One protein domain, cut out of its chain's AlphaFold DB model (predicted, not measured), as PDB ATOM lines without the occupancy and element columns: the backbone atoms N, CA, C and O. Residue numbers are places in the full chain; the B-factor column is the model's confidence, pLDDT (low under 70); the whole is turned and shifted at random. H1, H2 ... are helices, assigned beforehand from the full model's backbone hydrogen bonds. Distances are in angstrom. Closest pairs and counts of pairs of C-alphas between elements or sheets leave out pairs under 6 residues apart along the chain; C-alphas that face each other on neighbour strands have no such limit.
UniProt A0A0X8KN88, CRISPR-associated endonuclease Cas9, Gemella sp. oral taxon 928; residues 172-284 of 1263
ATOM      1  N   SER A 172     176.368 146.766 317.523       91.00
ATOM      2  CA  SER A 172     175.599 146.339 318.683       91.00
ATOM      3  C   SER A 172     174.311 147.153 318.845       91.00
ATOM      4  O   SER A 172     173.249 146.559 319.022       91.00
ATOM      5  N   GLU A 173     174.357 148.481 318.701       91.25
ATOM      6  CA  GLU A 173     173.152 149.336 318.721       91.25
ATOM      7  C   GLU A 173     172.186 148.987 317.581       91.25
ATOM      8  O   GLU A 173     170.984 148.826 317.796       91.25
ATOM      9  N   SER A 174     172.717 148.758 316.377       90.56
ATOM     10  CA  SER A 174     171.914 148.339 315.221       90.56
ATOM     11  C   SER A 174     171.225 146.986 315.463       90.56
ATOM     12  O   SER A 174     170.060 146.778 315.113       90.56
ATOM     13  N   LYS A 175     171.924 146.057 316.125       91.06
ATOM     14  CA  LYS A 175     171.390 144.741 316.498       91.06
ATOM     15  C   LYS A 175     170.309 144.825 317.580       91.06
ATOM     16  O   LYS A 175     169.326 144.086 317.481       91.06
ATOM     17  N   VAL A 176     170.414 145.758 318.531       93.81
ATOM     18  CA  VAL A 176     169.346 146.046 319.512       93.81
ATOM     19  C   VAL A 176     168.065 146.491 318.805       93.81
ATOM     20  O   VAL A 176     167.012 145.907 319.050       93.81
ATOM     21  N   ILE A 177     168.151 147.418 317.847       93.19
ATOM     22  CA  ILE A 177     166.984 147.868 317.063       93.19
ATOM     23  C   ILE A 177     166.341 146.695 316.311       93.19
ATOM     24  O   ILE A 177     165.120 146.528 316.317       93.19
ATOM     25  N   SER A 178     167.158 145.831 315.702       91.38
ATOM     26  CA  SER A 178     166.675 144.612 315.045       91.38
ATOM     27  C   SER A 178     165.974 143.652 316.023       91.38
ATOM     28  O   SER A 178     164.954 143.052 315.680       91.38
ATOM     29  N   TYR A 179     166.472 143.517 317.257       94.44
ATOM     30  CA  TYR A 179     165.859 142.676 318.291       94.44
ATOM     31  C   TYR A 179     164.501 143.227 318.740       94.44
ATOM     32  O   TYR A 179     163.522 142.482 318.825       94.44
ATOM     33  N   GLU A 180     164.419 144.537 318.974       96.31
ATOM     34  CA  GLU A 180     163.168 145.207 319.325       96.31
ATOM     35  C   GLU A 180     162.132 145.093 318.207       96.31
ATOM     36  O   GLU A 180     160.959 144.828 318.483       96.31
ATOM     37  N   LYS A 181     162.567 145.220 316.946       95.00
ATOM     38  CA  LYS A 181     161.710 144.981 315.784       95.00
ATOM     39  C   LYS A 181     161.152 143.561 315.787       95.00
ATOM     40  O   LYS A 181     159.938 143.405 315.731       95.00
ATOM     41  N   HIS A 182     161.991 142.537 315.964       95.88
ATOM     42  CA  HIS A 182     161.514 141.154 316.068       95.88
ATOM     43  C   HIS A 182     160.423 141.001 317.139       95.88
ATOM     44  O   HIS A 182     159.411 140.340 316.915       95.88
ATOM     45  N   GLY A 183     160.613 141.623 318.308       96.62
ATOM     46  CA  GLY A 183     159.626 141.606 319.387       96.62
ATOM     47  C   GLY A 183     158.293 142.262 319.006       96.62
ATOM     48  O   GLY A 183     157.239 141.743 319.378       96.62
ATOM     49  N   LYS A 184     158.326 143.378 318.265       97.38
ATOM     50  CA  LYS A 184     157.131 144.076 317.757       97.38
ATOM     51  C   LYS A 184     156.409 143.247 316.691       97.38
ATOM     52  O   LYS A 184     155.224 142.965 316.858       97.38
ATOM     53  N   ASP A 185     157.137 142.769 315.687       97.31
ATOM     54  CA  ASP A 185     156.625 141.930 314.597       97.31
ATOM     55  C   ASP A 185     155.962 140.648 315.142       97.31
ATOM     56  O   ASP A 185     154.872 140.249 314.730       97.31
ATOM     57  N   LEU A 186     156.579 140.015 316.149       96.69
ATOM     58  CA  LEU A 186     156.032 138.816 316.787       96.69
ATOM     59  C   LEU A 186     154.721 139.097 317.528       96.69
ATOM     60  O   LEU A 186     153.824 138.248 317.531       96.69
ATOM     61  N   LYS A 187     154.602 140.263 318.177       96.94
ATOM     62  CA  LYS A 187     153.351 140.682 318.826       96.94
ATOM     63  C   LYS A 187     152.256 140.899 317.785       96.94
ATOM     64  O   LYS A 187     151.170 140.360 317.971       96.94
ATOM     65  N   GLN A 188     152.567 141.583 316.685       95.88
ATOM     66  CA  GLN A 188     151.643 141.808 315.569       95.88
ATOM     67  C   GLN A 188     151.159 140.494 314.943       95.88
ATOM     68  O   GLN A 188     149.958 140.300 314.783       95.88
ATOM     69  N   LEU A 189     152.060 139.541 314.674       96.38
ATOM     70  CA  LEU A 189     151.675 138.237 314.121       96.38
ATOM     71  C   LEU A 189     150.744 137.459 315.065       96.38
ATOM     72  O   LEU A 189     149.767 136.852 314.632       96.38
ATOM     73  N   LYS A 190     151.031 137.480 316.373       95.38
ATOM     74  CA  LYS A 190     150.170 136.840 317.380       95.38
ATOM     75  C   LYS A 190     148.820 137.542 317.512       95.38
ATOM     76  O   LYS A 190     147.827 136.863 317.756       95.38
ATOM     77  N   GLN A 191     148.798 138.867 317.393       94.56
ATOM     78  CA  GLN A 191     147.583 139.670 317.431       94.56
ATOM     79  C   GLN A 191     146.678 139.329 316.247       94.56
ATOM     80  O   GLN A 191     145.528 138.957 316.470       94.56
ATOM     81  N   LEU A 192     147.231 139.315 315.027       94.81
ATOM     82  CA  LEU A 192     146.507 138.970 313.801       94.81
ATOM     83  C   LEU A 192     145.743 137.644 313.940       94.81
ATOM     84  O   LEU A 192     144.558 137.581 313.645       94.81
ATOM     85  N   ILE A 193     146.395 136.595 314.452       93.44
ATOM     86  CA  ILE A 193     145.773 135.266 314.600       93.44
ATOM     87  C   ILE A 193     144.691 135.251 315.695       93.44
ATOM     88  O   ILE A 193     143.698 134.532 315.585       93.44
ATOM     89  N   LYS A 194     144.876 136.010 316.782       90.06
ATOM     90  CA  LYS A 194     143.933 136.032 317.911       90.06
ATOM     91  C   LYS A 194     142.662 136.815 317.594       90.06
ATOM     92  O   LYS A 194     141.576 136.380 317.981       90.06
ATOM     93  N   GLU A 195     142.805 137.944 316.912       90.06
ATOM     94  CA  GLU A 195     141.726 138.900 316.640       90.06
ATOM     95  C   GLU A 195     140.952 138.586 315.352       90.06
ATOM     96  O   GLU A 195     139.910 139.181 315.124       90.06
ATOM     97  N   ASP A 196     141.397 137.604 314.561       90.00
ATOM     98  CA  ASP A 196     140.756 137.209 313.301       90.00
ATOM     99  C   ASP A 196     139.259 136.866 313.460       90.00
ATOM    100  O   ASP A 196     138.905 135.941 314.189       90.00
ATOM    101  N   SER A 197     138.354 137.591 312.808       85.38
ATOM    102  CA  SER A 197     136.902 137.374 312.943       85.38
ATOM    103  C   SER A 197     136.380 136.162 312.169       85.38
ATOM    104  O   SER A 197     135.333 135.619 312.525       85.38
ATOM    105  N   LYS A 198     137.105 135.711 311.141       88.88
ATOM    106  CA  LYS A 198     136.703 134.623 310.242       88.88
ATOM    107  C   LYS A 198     136.933 133.237 310.847       88.88
ATOM    108  O   LYS A 198     136.198 132.304 310.535       88.88
ATOM    109  N   LEU A 199     137.955 133.085 311.685       89.06
ATOM    110  CA  LEU A 199     138.339 131.795 312.262       89.06
ATOM    111  C   LEU A 199     137.606 131.498 313.580       89.06
ATOM    112  O   LEU A 199     137.601 132.299 314.517       89.06
ATOM    113  N   SER A 200     137.075 130.282 313.720       89.38
ATOM    114  CA  SER A 200     136.557 129.790 314.999       89.38
ATOM    115  C   SER A 200     137.669 129.662 316.049       89.38
ATOM    116  O   SER A 200     138.859 129.548 315.743       89.38
ATOM    117  N   LYS A 201     137.295 129.581 317.333       89.00
ATOM    118  CA  LYS A 201     138.254 129.392 318.441       89.00
ATOM    119  C   LYS A 201     139.153 128.157 318.249       89.00
ATOM    120  O   LYS A 201     140.320 128.183 318.640       89.00
ATOM    121  N   LYS A 202     138.622 127.088 317.642       90.06
ATOM    122  CA  LYS A 202     139.368 125.856 317.342       90.06
ATOM    123  C   LYS A 202     140.360 126.066 316.193       90.06
ATOM    124  O   LYS A 202     141.502 125.633 316.304       90.06
ATOM    125  N   GLU A 203     139.959 126.764 315.135       90.12
ATOM    126  CA  GLU A 203     140.822 127.050 313.980       90.12
ATOM    127  C   GLU A 203     141.951 128.022 314.332       90.12
ATOM    128  O   GLU A 203     143.102 127.765 313.983       90.12
ATOM    129  N   LYS A 204     141.666 129.068 315.122       90.00
ATOM    130  CA  LYS A 204     142.699 129.961 315.676       90.00
ATOM    131  C   LYS A 204     143.750 129.187 316.461       90.00
ATOM    132  O   LYS A 204     144.946 129.427 316.310       90.00
ATOM    133  N   ARG A 205     143.304 128.242 317.297       90.81
ATOM    134  CA  ARG A 205     144.195 127.377 318.073       90.81
ATOM    135  C   ARG A 205     145.054 126.502 317.161       90.81
ATOM    136  O   ARG A 205     146.260 126.460 317.362       90.81
ATOM    137  N   GLN A 206     144.463 125.866 316.149       91.69
ATOM    138  CA  GLN A 206     145.202 125.023 315.207       91.69
ATOM    139  C   GLN A 206     146.261 125.817 314.430       91.69
ATOM    140  O   GLN A 206     147.407 125.384 314.328       91.69
ATOM    141  N   LEU A 207     145.901 126.997 313.918       91.94
ATOM    142  CA  LEU A 207     146.817 127.879 313.197       91.94
ATOM    143  C   LEU A 207     147.971 128.343 314.097       91.94
ATOM    144  O   LEU A 207     149.139 128.308 313.707       91.94
ATOM    145  N   PHE A 208     147.654 128.718 315.340       93.69
ATOM    146  CA  PHE A 208     148.654 129.079 316.340       93.69
ATOM    147  C   PHE A 208     149.593 127.905 316.657       93.69
ATOM    148  O   PHE A 208     150.806 128.098 316.743       93.69
ATOM    149  N   GLU A 209     149.056 126.692 316.803       91.56
ATOM    150  CA  GLU A 209     149.841 125.481 317.046       91.56
ATOM    151  C   GLU A 209     150.775 125.166 315.867       91.56
ATOM    152  O   GLU A 209     151.964 124.927 316.087       91.56
ATOM    153  N   ASN A 210     150.287 125.257 314.627       91.19
ATOM    154  CA  ASN A 210     151.085 125.032 313.417       91.19
ATOM    155  C   ASN A 210     152.278 125.994 313.325       91.19
ATOM    156  O   ASN A 210     153.400 125.566 313.044       91.19
ATOM    157  N   ILE A 211     152.041 127.285 313.583       92.50
ATOM    158  CA  ILE A 211     153.060 128.331 313.444       92.50
ATOM    159  C   ILE A 211     154.036 128.318 314.627       92.50
ATOM    160  O   ILE A 211     155.243 128.404 314.404       92.50
ATOM    161  N   PHE A 212     153.555 128.220 315.873       93.00
ATOM    162  CA  PHE A 212     154.356 128.526 317.069       93.00
ATOM    163  C   PHE A 212     154.658 127.353 318.003       93.00
ATOM    164  O   PHE A 212     155.504 127.529 318.880       93.00
ATOM    165  N   VAL A 213     153.982 126.205 317.880       88.88
ATOM    166  CA  VAL A 213     154.054 125.131 318.897       88.88
ATOM    167  C   VAL A 213     154.563 123.811 318.331       88.88
ATOM    168  O   VAL A 213     155.365 123.152 318.984       88.88
ATOM    169  N   LYS A 214     154.114 123.406 317.138       86.06
ATOM    170  CA  LYS A 214     154.396 122.083 316.569       86.06
ATOM    171  C   LYS A 214     155.909 121.829 316.473       86.06
ATOM    172  O   LYS A 214     156.607 122.477 315.693       86.06
ATOM    173  N   GLU A 215     156.405 120.859 317.239       80.62
ATOM    174  CA  GLU A 215     157.808 120.426 317.218       80.62
ATOM    175  C   GLU A 215     157.989 119.240 316.258       80.62
ATOM    176  O   GLU A 215     157.948 118.078 316.655       80.62
ATOM    177  N   ASP A 216     158.181 119.538 314.975       79.94
ATOM    178  CA  ASP A 216     158.477 118.548 313.933       79.94
ATOM    179  C   ASP A 216     159.693 119.022 313.134       79.94
ATOM    180  O   ASP A 216     159.702 120.139 312.626       79.94
ATOM    181  N   GLU A 217     160.741 118.202 313.026       73.94
ATOM    182  CA  GLU A 217     161.980 118.563 312.319       73.94
ATOM    183  C   GLU A 217     161.800 118.802 310.809       73.94
ATOM    184  O   GLU A 217     162.697 119.364 310.180       73.94
ATOM    185  N   LYS A 218     160.662 118.399 310.225       79.94
ATOM    186  CA  LYS A 218     160.365 118.553 308.791       79.94
ATOM    187  C   LYS A 218     159.581 119.817 308.439       79.94
ATOM    188  O   LYS A 218     159.481 120.146 307.260       79.94
ATOM    189  N   GLU A 219     159.018 120.506 309.425       83.56
ATOM    190  CA  GLU A 219     158.182 121.692 309.203       83.56
ATOM    191  C   GLU A 219     159.023 122.974 309.102       83.56
ATOM    192  O   GLU A 219     160.102 123.082 309.682       83.56
ATOM    193  N   ALA A 220     158.528 124.000 308.411       90.25
ATOM    194  CA  ALA A 220     159.200 125.300 308.305       90.25
ATOM    195  C   ALA A 220     158.480 126.381 309.131       90.25
ATOM    196  O   ALA A 220     158.210 127.474 308.646       90.25
ATOM    197  N   ASN A 221     158.146 126.073 310.383       91.56
ATOM    198  CA  ASN A 221     157.403 126.965 311.274       91.56
ATOM    199  C   ASN A 221     158.313 127.844 312.156       91.56
ATOM    200  O   ASN A 221     159.542 127.774 312.078       91.56
ATOM    201  N   TYR A 222     157.722 128.682 313.017       93.19
ATOM    202  CA  TYR A 222     158.471 129.633 313.843       93.19
ATOM    203  C   TYR A 222     159.433 128.933 314.816       93.19
ATOM    204  O   TYR A 222     160.547 129.413 315.015       93.19
ATOM    205  N   VAL A 223     159.055 127.771 315.369       90.44
ATOM    206  CA  VAL A 223     159.900 126.975 316.285       90.44
ATOM    207  C   VAL A 223     161.203 126.552 315.606       90.44
ATOM    208  O   VAL A 223     162.288 126.710 316.179       90.44
ATOM    209  N   ASN A 224     161.111 126.060 314.368       89.19
ATOM    210  CA  ASN A 224     162.275 125.690 313.567       89.19
ATOM    211  C   ASN A 224     163.027 126.922 313.047       89.19
ATOM    212  O   ASN A 224     164.259 126.910 313.010       89.19
ATOM    213  N   TYR A 225     162.333 128.016 312.728       90.50
ATOM    214  CA  TYR A 225     162.966 129.266 312.307       90.50
ATOM    215  C   TYR A 225     163.875 129.852 313.399       90.50
ATOM    216  O   TYR A 225     164.997 130.275 313.110       90.50
ATOM    217  N   ILE A 226     163.451 129.820 314.670       89.75
ATOM    218  CA  ILE A 226     164.271 130.275 315.808       89.75
ATOM    219  C   ILE A 226     165.224 129.194 316.352       89.75
ATOM    220  O   ILE A 226     166.066 129.495 317.200       89.75
ATOM    221  N   GLY A 227     165.121 127.952 315.865       81.56
ATOM    222  CA  GLY A 227     165.976 126.825 316.254       81.56
ATOM    223  C   GLY A 227     165.715 126.288 317.667       81.56
ATOM    224  O   GLY A 227     166.653 125.860 318.342       81.56
ATOM    225  N   LYS A 228     164.464 126.339 318.143       80.06
ATOM    226  CA  LYS A 228     164.060 125.907 319.499       80.06
ATOM    227  C   LYS A 228     163.403 124.525 319.565       80.06
ATOM    228  O   LYS A 228     162.988 124.121 320.642       80.06
ATOM    229  N   ASN A 229     163.360 123.789 318.461       76.88
ATOM    230  CA  ASN A 229     162.804 122.435 318.407       76.88
ATOM    231  C   ASN A 229     163.567 121.482 319.340       76.88
ATOM    232  O   ASN A 229     164.787 121.410 319.227       76.88
ATOM    233  N   ASN A 230     162.905 120.748 320.239       72.62
ATOM    234  CA  ASN A 230     163.578 119.834 321.169       72.62
ATOM    235  C   ASN A 230     163.795 118.424 320.607       72.62
ATOM    236  O   ASN A 230     164.532 117.642 321.205       72.62
ATOM    237  N   VAL A 231     163.226 118.099 319.451       69.50
ATOM    238  CA  VAL A 231     163.258 116.767 318.843       69.50
ATOM    239  C   VAL A 231     164.403 116.639 317.830       69.50
ATOM    240  O   VAL A 231     164.730 117.566 317.085       69.50
ATOM    241  N   GLY A 232     165.030 115.461 317.804       69.50
ATOM    242  CA  GLY A 232     165.982 115.078 316.762       69.50
ATOM    243  C   GLY A 232     167.376 115.697 316.913       69.50
ATOM    244  O   GLY A 232     168.017 115.623 317.967       69.50
ATOM    245  N   SER A 233     167.904 116.230 315.813       65.69
ATOM    246  CA  SER A 233     169.288 116.713 315.744       65.69
ATOM    247  C   SER A 233     169.469 118.110 316.354       65.69
ATOM    248  O   SER A 233     168.548 118.920 316.426       65.69
ATOM    249  N   SER A 234     170.701 118.464 316.733       59.81
ATOM    250  CA  SER A 234     171.049 119.853 317.097       59.81
ATOM    251  C   SER A 234     170.908 120.866 315.943       59.81
ATOM    252  O   SER A 234     171.036 122.064 316.180       59.81
ATOM    253  N   LYS A 235     170.626 120.404 314.713       61.69
ATOM    254  CA  LYS A 235     170.511 121.202 313.481       61.69
ATOM    255  C   LYS A 235     169.075 121.386 312.973       61.69
ATOM    256  O   LYS A 235     168.914 121.904 311.872       61.69
ATOM    257  N   SER A 236     168.051 120.969 313.718       62.53
ATOM    258  CA  SER A 236     166.643 121.110 313.315       62.53
ATOM    259  C   SER A 236     166.231 122.594 313.257       62.53
ATOM    260  O   SER A 236     165.730 123.155 314.231       62.53
ATOM    261  N   SER A 237     166.522 123.256 312.134       75.94
ATOM    262  CA  SER A 237     166.183 124.652 311.835       75.94
ATOM    263  C   SER A 237     165.851 124.820 310.354       75.94
ATOM    264  O   SER A 237     166.489 124.168 309.526       75.94
ATOM    265  N   CYS A 238     164.925 125.717 310.012       84.25
ATOM    266  CA  CYS A 238     164.589 126.046 308.620       84.25
ATOM    267  C   CYS A 238     165.217 127.379 308.171       84.25
ATOM    268  O   CYS A 238     165.669 128.185 308.993       84.25
ATOM    269  N   SER A 239     165.279 127.605 306.854       85.75
ATOM    270  CA  SER A 239     165.708 128.892 306.295       85.75
ATOM    271  C   SER A 239     164.618 129.960 306.462       85.75
ATOM    272  O   SER A 239     163.440 129.629 306.608       85.75
ATOM    273  N   TYR A 240     164.992 131.247 306.420       87.00
ATOM    274  CA  TYR A 240     164.002 132.333 306.437       87.00
ATOM    275  C   TYR A 240     163.046 132.240 305.244       87.00
ATOM    276  O   TYR A 240     161.863 132.509 305.392       87.00
ATOM    277  N   GLU A 241     163.527 131.805 304.078       86.50
ATOM    278  CA  GLU A 241     162.686 131.714 302.889       86.50
ATOM    279  C   GLU A 241     161.673 130.563 302.960       86.50
ATOM    280  O   GLU A 241     160.514 130.742 302.582       86.50
ATOM    281  N   ASP A 242     162.069 129.408 303.502       89.31
ATOM    282  CA  ASP A 242     161.134 128.309 303.770       89.31
ATOM    283  C   ASP A 242     160.104 128.726 304.824       89.31
ATOM    284  O   ASP A 242     158.909 128.476 304.655       89.31
ATOM    285  N   PHE A 243     160.550 129.426 305.875       92.81
ATOM    286  CA  PHE A 243     159.667 129.991 306.892       92.81
ATOM    287  C   PHE A 243     158.689 131.011 306.303       92.81
ATOM    288  O   PHE A 243     157.491 130.891 306.527       92.81
ATOM    289  N   LYS A 244     159.162 131.963 305.492       93.38
ATOM    290  CA  LYS A 244     158.339 132.956 304.785       93.38
ATOM    291  C   LYS A 244     157.287 132.270 303.917       93.38
ATOM    292  O   LYS A 244     156.111 132.609 304.014       93.38
ATOM    293  N   LYS A 245     157.673 131.275 303.109       93.75
ATOM    294  CA  LYS A 245     156.740 130.504 302.263       93.75
ATOM    295  C   LYS A 245     155.692 129.766 303.095       93.75
ATOM    296  O   LYS A 245     154.508 129.817 302.759       93.75
ATOM    297  N   SER A 246     156.113 129.112 304.178       93.38
ATOM    298  CA  SER A 246     155.206 128.424 305.098       93.38
ATOM    299  C   SER A 246     154.253 129.404 305.779       93.38
ATOM    300  O   SER A 246     153.050 129.173 305.799       93.38
ATOM    301  N   LEU A 247     154.764 130.528 306.280       95.12
ATOM    302  CA  LEU A 247     153.977 131.546 306.962       95.12
ATOM    303  C   LEU A 247     152.954 132.183 306.021       95.12
ATOM    304  O   LEU A 247     151.788 132.265 306.379       95.12
ATOM    305  N   ILE A 248     153.342 132.553 304.796       94.62
ATOM    306  CA  ILE A 248     152.409 133.083 303.789       94.62
ATOM    307  C   ILE A 248     151.289 132.075 303.507       94.62
ATOM    308  O   ILE A 248     150.134 132.473 303.368       94.62
ATOM    309  N   LYS A 249     151.600 130.773 303.434       94.44
ATOM    310  CA  LYS A 249     150.595 129.721 303.229       94.44
ATOM    311  C   LYS A 249     149.599 129.652 304.390       94.44
ATOM    312  O   LYS A 249     148.403 129.601 304.129       94.44
ATOM    313  N   GLU A 250     150.079 129.685 305.629       92.62
ATOM    314  CA  GLU A 250     149.232 129.670 306.829       92.62
ATOM    315  C   GLU A 250     148.399 130.965 306.959       92.62
ATOM    316  O   GLU A 250     147.219 130.923 307.297       92.62
ATOM    317  N   LEU A 251     148.955 132.126 306.593       92.56
ATOM    318  CA  LEU A 251     148.243 133.411 306.632       92.56
ATOM    319  C   LEU A 251     147.106 133.528 305.599       92.56
ATOM    320  O   LEU A 251     146.273 134.425 305.722       92.56
ATOM    321  N   LYS A 252     147.008 132.630 304.605       91.38
ATOM    322  CA  LYS A 252     145.867 132.601 303.663       91.38
ATOM    323  C   LYS A 252     144.535 132.286 304.343       91.38
ATOM    324  O   LYS A 252     143.493 132.665 303.813       91.38
ATOM    325  N   TYR A 253     144.560 131.587 305.478       88.00
ATOM    326  CA  TYR A 253     143.349 131.231 306.218       88.00
ATOM    327  C   TYR A 253     142.760 132.424 306.983       88.00
ATOM    328  O   TYR A 253     141.548 132.458 307.191       88.00
ATOM    329  N   CYS A 254     143.593 133.412 307.327       88.94
ATOM    330  CA  CYS A 254     143.173 134.636 307.999       88.94
ATOM    331  C   CYS A 254     142.359 135.565 307.089       88.94
ATOM    332  O   CYS A 254     142.588 135.638 305.873       88.94
ATOM    333  N   GLU A 255     141.449 136.321 307.696       90.19
ATOM    334  CA  GLU A 255     140.712 137.406 307.059       90.19
ATOM    335  C   GLU A 255     141.651 138.493 306.522       90.19
ATOM    336  O   GLU A 255     142.770 138.693 307.008       90.19
ATOM    337  N   GLU A 256     141.213 139.180 305.469       90.06
ATOM    338  CA  GLU A 256     141.961 140.303 304.926       90.06
ATOM    339  C   GLU A 256     141.827 141.514 305.853       90.06
ATOM    340  O   GLU A 256     140.734 142.005 306.106       90.06
ATOM    341  N   SER A 257     142.953 141.989 306.379       90.75
ATOM    342  CA  SER A 257     143.009 143.130 307.291       90.75
ATOM    343  C   SER A 257     144.216 143.998 306.971       90.75
ATOM    344  O   SER A 257     145.200 143.527 306.391       90.75
ATOM    345  N   LYS A 258     144.179 145.265 307.398       91.50
ATOM    346  CA  LYS A 258     145.317 146.176 307.233       91.50
ATOM    347  C   LYS A 258     146.599 145.603 307.854       91.50
ATOM    348  O   LYS A 258     147.645 145.613 307.218       91.50
ATOM    349  N   LEU A 259     146.482 144.989 309.034       91.88
ATOM    350  CA  LEU A 259     147.598 144.338 309.724       91.88
ATOM    351  C   LEU A 259     148.192 143.172 308.916       91.88
ATOM    352  O   LEU A 259     149.410 143.028 308.849       91.88
ATOM    353  N   LYS A 260     147.352 142.348 308.276       93.69
ATOM    354  CA  LYS A 260     147.815 141.266 307.393       93.69
ATOM    355  C   LYS A 260     148.559 141.815 306.178       93.69
ATOM    356  O   LYS A 260     149.617 141.289 305.843       93.69
ATOM    357  N   GLN A 261     148.039 142.869 305.550       93.19
ATOM    358  CA  GLN A 261     148.687 143.516 304.406       93.19
ATOM    359  C   GLN A 261     150.052 144.097 304.782       93.19
ATOM    360  O   GLN A 261     151.021 143.892 304.054       93.19
ATOM    361  N   ASP A 262     150.149 144.747 305.943       93.00
ATOM    362  CA  ASP A 262     151.406 145.313 306.435       93.00
ATOM    363  C   ASP A 262     152.443 144.206 306.720       93.00
ATOM    364  O   ASP A 262     153.599 144.319 306.312       93.00
ATOM    365  N   ILE A 263     152.025 143.079 307.319       95.00
ATOM    366  CA  ILE A 263     152.892 141.902 307.520       95.00
ATOM    367  C   ILE A 263     153.357 141.314 306.179       95.00
ATOM    368  O   ILE A 263     154.534 140.984 306.025       95.00
ATOM    369  N   LEU A 264     152.457 141.167 305.201       93.50
ATOM    370  CA  LEU A 264     152.805 140.643 303.876       93.50
ATOM    371  C   LEU A 264     153.806 141.558 303.152       93.50
ATOM    372  O   LEU A 264     154.773 141.048 302.587       93.50
ATOM    373  N   ALA A 265     153.644 142.880 303.246       90.88
ATOM    374  CA  ALA A 265     154.581 143.848 302.677       90.88
ATOM    375  C   ALA A 265     155.981 143.749 303.318       90.88
ATOM    376  O   ALA A 265     156.997 143.744 302.619       90.88
ATOM    377  N   GLU A 266     156.069 143.602 304.643       92.19
ATOM    378  CA  GLU A 266     157.364 143.418 305.312       92.19
ATOM    379  C   GLU A 266     158.014 142.057 305.013       92.19
ATOM    380  O   GLU A 266     159.245 141.964 304.916       92.19
ATOM    381  N   LEU A 267     157.209 141.002 304.839       91.81
ATOM    382  CA  LEU A 267     157.677 139.689 304.388       91.81
ATOM    383  C   LEU A 267     158.237 139.761 302.965       91.81
ATOM    384  O   LEU A 267     159.271 139.145 302.689       91.81
ATOM    385  N   GLU A 268     157.599 140.511 302.064       87.88
ATOM    386  CA  GLU A 268     158.107 140.776 300.713       87.88
ATOM    387  C   GLU A 268     159.453 141.503 300.737       87.88
ATOM    388  O   GLU A 268     160.361 141.092 300.013       87.88
ATOM    389  N   LEU A 269     159.616 142.491 301.624       85.75
ATOM    390  CA  LEU A 269     160.879 143.206 301.853       85.75
ATOM    391  C   LEU A 269     161.930 142.397 302.635       85.75
ATOM    392  O   LEU A 269     163.048 142.869 302.800       85.75
ATOM    393  N   GLU A 270     161.587 141.203 303.125       87.19
ATOM    394  CA  GLU A 270     162.460 140.332 303.932       87.19
ATOM    395  C   GLU A 270     162.932 140.962 305.254       87.19
ATOM    396  O   GLU A 270     163.975 140.606 305.794       87.19
ATOM    397  N   THR A 271     162.127 141.870 305.811       88.31
ATOM    398  CA  THR A 271     162.458 142.593 307.054       88.31
ATOM    399  C   THR A 271     161.682 142.112 308.281       88.31
ATOM    400  O   THR A 271     162.008 142.532 309.389       88.31
ATOM    401  N   PHE A 272     160.699 141.223 308.106       94.56
ATOM    402  CA  PHE A 272     159.822 140.724 309.169       94.56
ATOM    403  C   PHE A 272     160.499 139.659 310.051       94.56
ATOM    404  O   PHE A 272     161.123 138.723 309.553       94.56
ATOM    405  N   LEU A 273     160.343 139.754 311.377       94.94
ATOM    406  CA  LEU A 273     160.912 138.813 312.363       94.94
ATOM    407  C   LEU A 273     162.433 138.570 312.197       94.94
ATOM    408  O   LEU A 273     162.880 137.413 312.174       94.94
ATOM    409  N   PRO A 274     163.271 139.620 312.125       91.81
ATOM    410  CA  PRO A 274     164.694 139.475 311.830       91.81
ATOM    411  C   PRO A 274     165.436 138.718 312.942       91.81
ATOM    412  O   PRO A 274     165.195 138.920 314.134       91.81
ATOM    413  N   ARG A 275     166.369 137.829 312.581       90.06
ATOM    414  CA  ARG A 275     167.231 137.125 313.548       90.06
ATOM    415  C   ARG A 275     168.541 137.878 313.762       90.06
ATOM    416  O   ARG A 275     169.127 138.434 312.846       90.06
ATOM    417  N   GLN A 276     169.060 137.808 314.984       87.31
ATOM    418  CA  GLN A 276     170.317 138.472 315.356       87.31
ATOM    419  C   GLN A 276     171.549 137.861 314.665       87.31
ATOM    420  O   GLN A 276     172.493 138.571 314.301       87.31
ATOM    421  N   ARG A 277     171.523 136.534 314.484       82.75
ATOM    422  CA  ARG A 277     172.579 135.731 313.857       82.75
ATOM    423  C   ARG A 277     172.023 135.058 312.606       82.75
ATOM    424  O   ARG A 277     171.327 134.048 312.722       82.75
ATOM    425  N   THR A 278     172.330 135.616 311.441       81.25
ATOM    426  CA  THR A 278     172.025 135.031 310.128       81.25
ATOM    427  C   THR A 278     173.320 134.680 309.398       81.25
ATOM    428  O   THR A 278     174.418 134.916 309.906       81.25
ATOM    429  N   LYS A 279     173.203 134.077 308.210       76.06
ATOM    430  CA  LYS A 279     174.359 133.862 307.331       76.06
ATOM    431  C   LYS A 279     174.955 135.189 306.856       76.06
ATOM    432  O   LYS A 279     176.169 135.267 306.700       76.06
ATOM    433  N   ASP A 280     174.138 136.229 306.718       76.25
ATOM    434  CA  ASP A 280     174.569 137.551 306.253       76.25
ATOM    435  C   ASP A 280     175.548 138.207 307.231       76.25
ATOM    436  O   ASP A 280     176.435 138.932 306.814       76.25
ATOM    437  N   ASN A 281     175.512 137.862 308.527       82.38
ATOM    438  CA  ASN A 281     176.538 138.301 309.481       82.38
ATOM    439  C   ASN A 281     177.977 137.881 309.085       82.38
ATOM    440  O   ASN A 281     178.928 138.390 309.673       82.38
ATOM    441  N   SER A 282     178.159 136.951 308.136       78.69
ATOM    442  CA  SER A 282     179.483 136.558 307.628       78.69
ATOM    443  C   SER A 282     180.200 137.663 306.846       78.69
ATOM    444  O   SER A 282     181.428 137.626 306.789       78.69
ATOM    445  N   VAL A 283     179.476 138.663 306.323       78.81
ATOM    446  CA  VAL A 283     180.071 139.807 305.606       78.81
ATOM    447  C   VAL A 283     180.633 140.882 306.535       78.81
ATOM    448  O   VAL A 283     181.102 141.908 306.065       78.81
ATOM    449  N   ILE A 284     180.538 140.708 307.861       82.44
ATOM    450  CA  ILE A 284     181.014 141.704 308.828       82.44
ATOM    451  C   ILE A 284     182.546 141.642 308.904       82.44
ATOM    452  O   ILE A 284     183.082 140.625 309.367       82.44
TER     453      ILE A 284
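What this domain is: This is residues 172 to 284 of the 1263 residues of the protein "CRISPR-associated endonuclease Cas9" of Gemella sp. oral taxon 928 (UniProt A0A0X8KN88). H1, H2, H4 and H5 form a bundle, up and down, each helix running against the one before. Short H3 packs on H2 and H4, while residues 279 to 284 stick out. The printed part has 113 residues with six named helices, H1 to H6, and no named strand: all helix, compact, radius of gyration of the C-alphas 14.5 A, spans 45 by 34 by 19 A.

Where its parts are: H1, residues 172 to 195, runs 34.7 A from C-alpha 172 at (175.599, 146.339, 318.683). H2 is 201 to 212, 16.2 A; H3 222 to 226; H4 240 to 251, 15.8 A; H5 258 to 268, 15.3 A; H6 280 to 283, ending at (180.071, 139.807, 305.606).

How they stand to each other: H1 and H2 form a hairpin; the closest C-alphas, of Ile 193 and Lys 204, are 6.2 A apart. H4 and H5, another hairpin, only just touch, with 3 pairs of C-alphas within 8 A, closest Lys 244 and Leu 267. H6 touches no helix. In H1 to H5 every O i to N i+4 pair is within hydrogen-bond range.

The domain as a whole: The printed part has no cut. Links H3 to H4 and H5 to H6 are long. Residues 231 to 236 have pLDDT under 70.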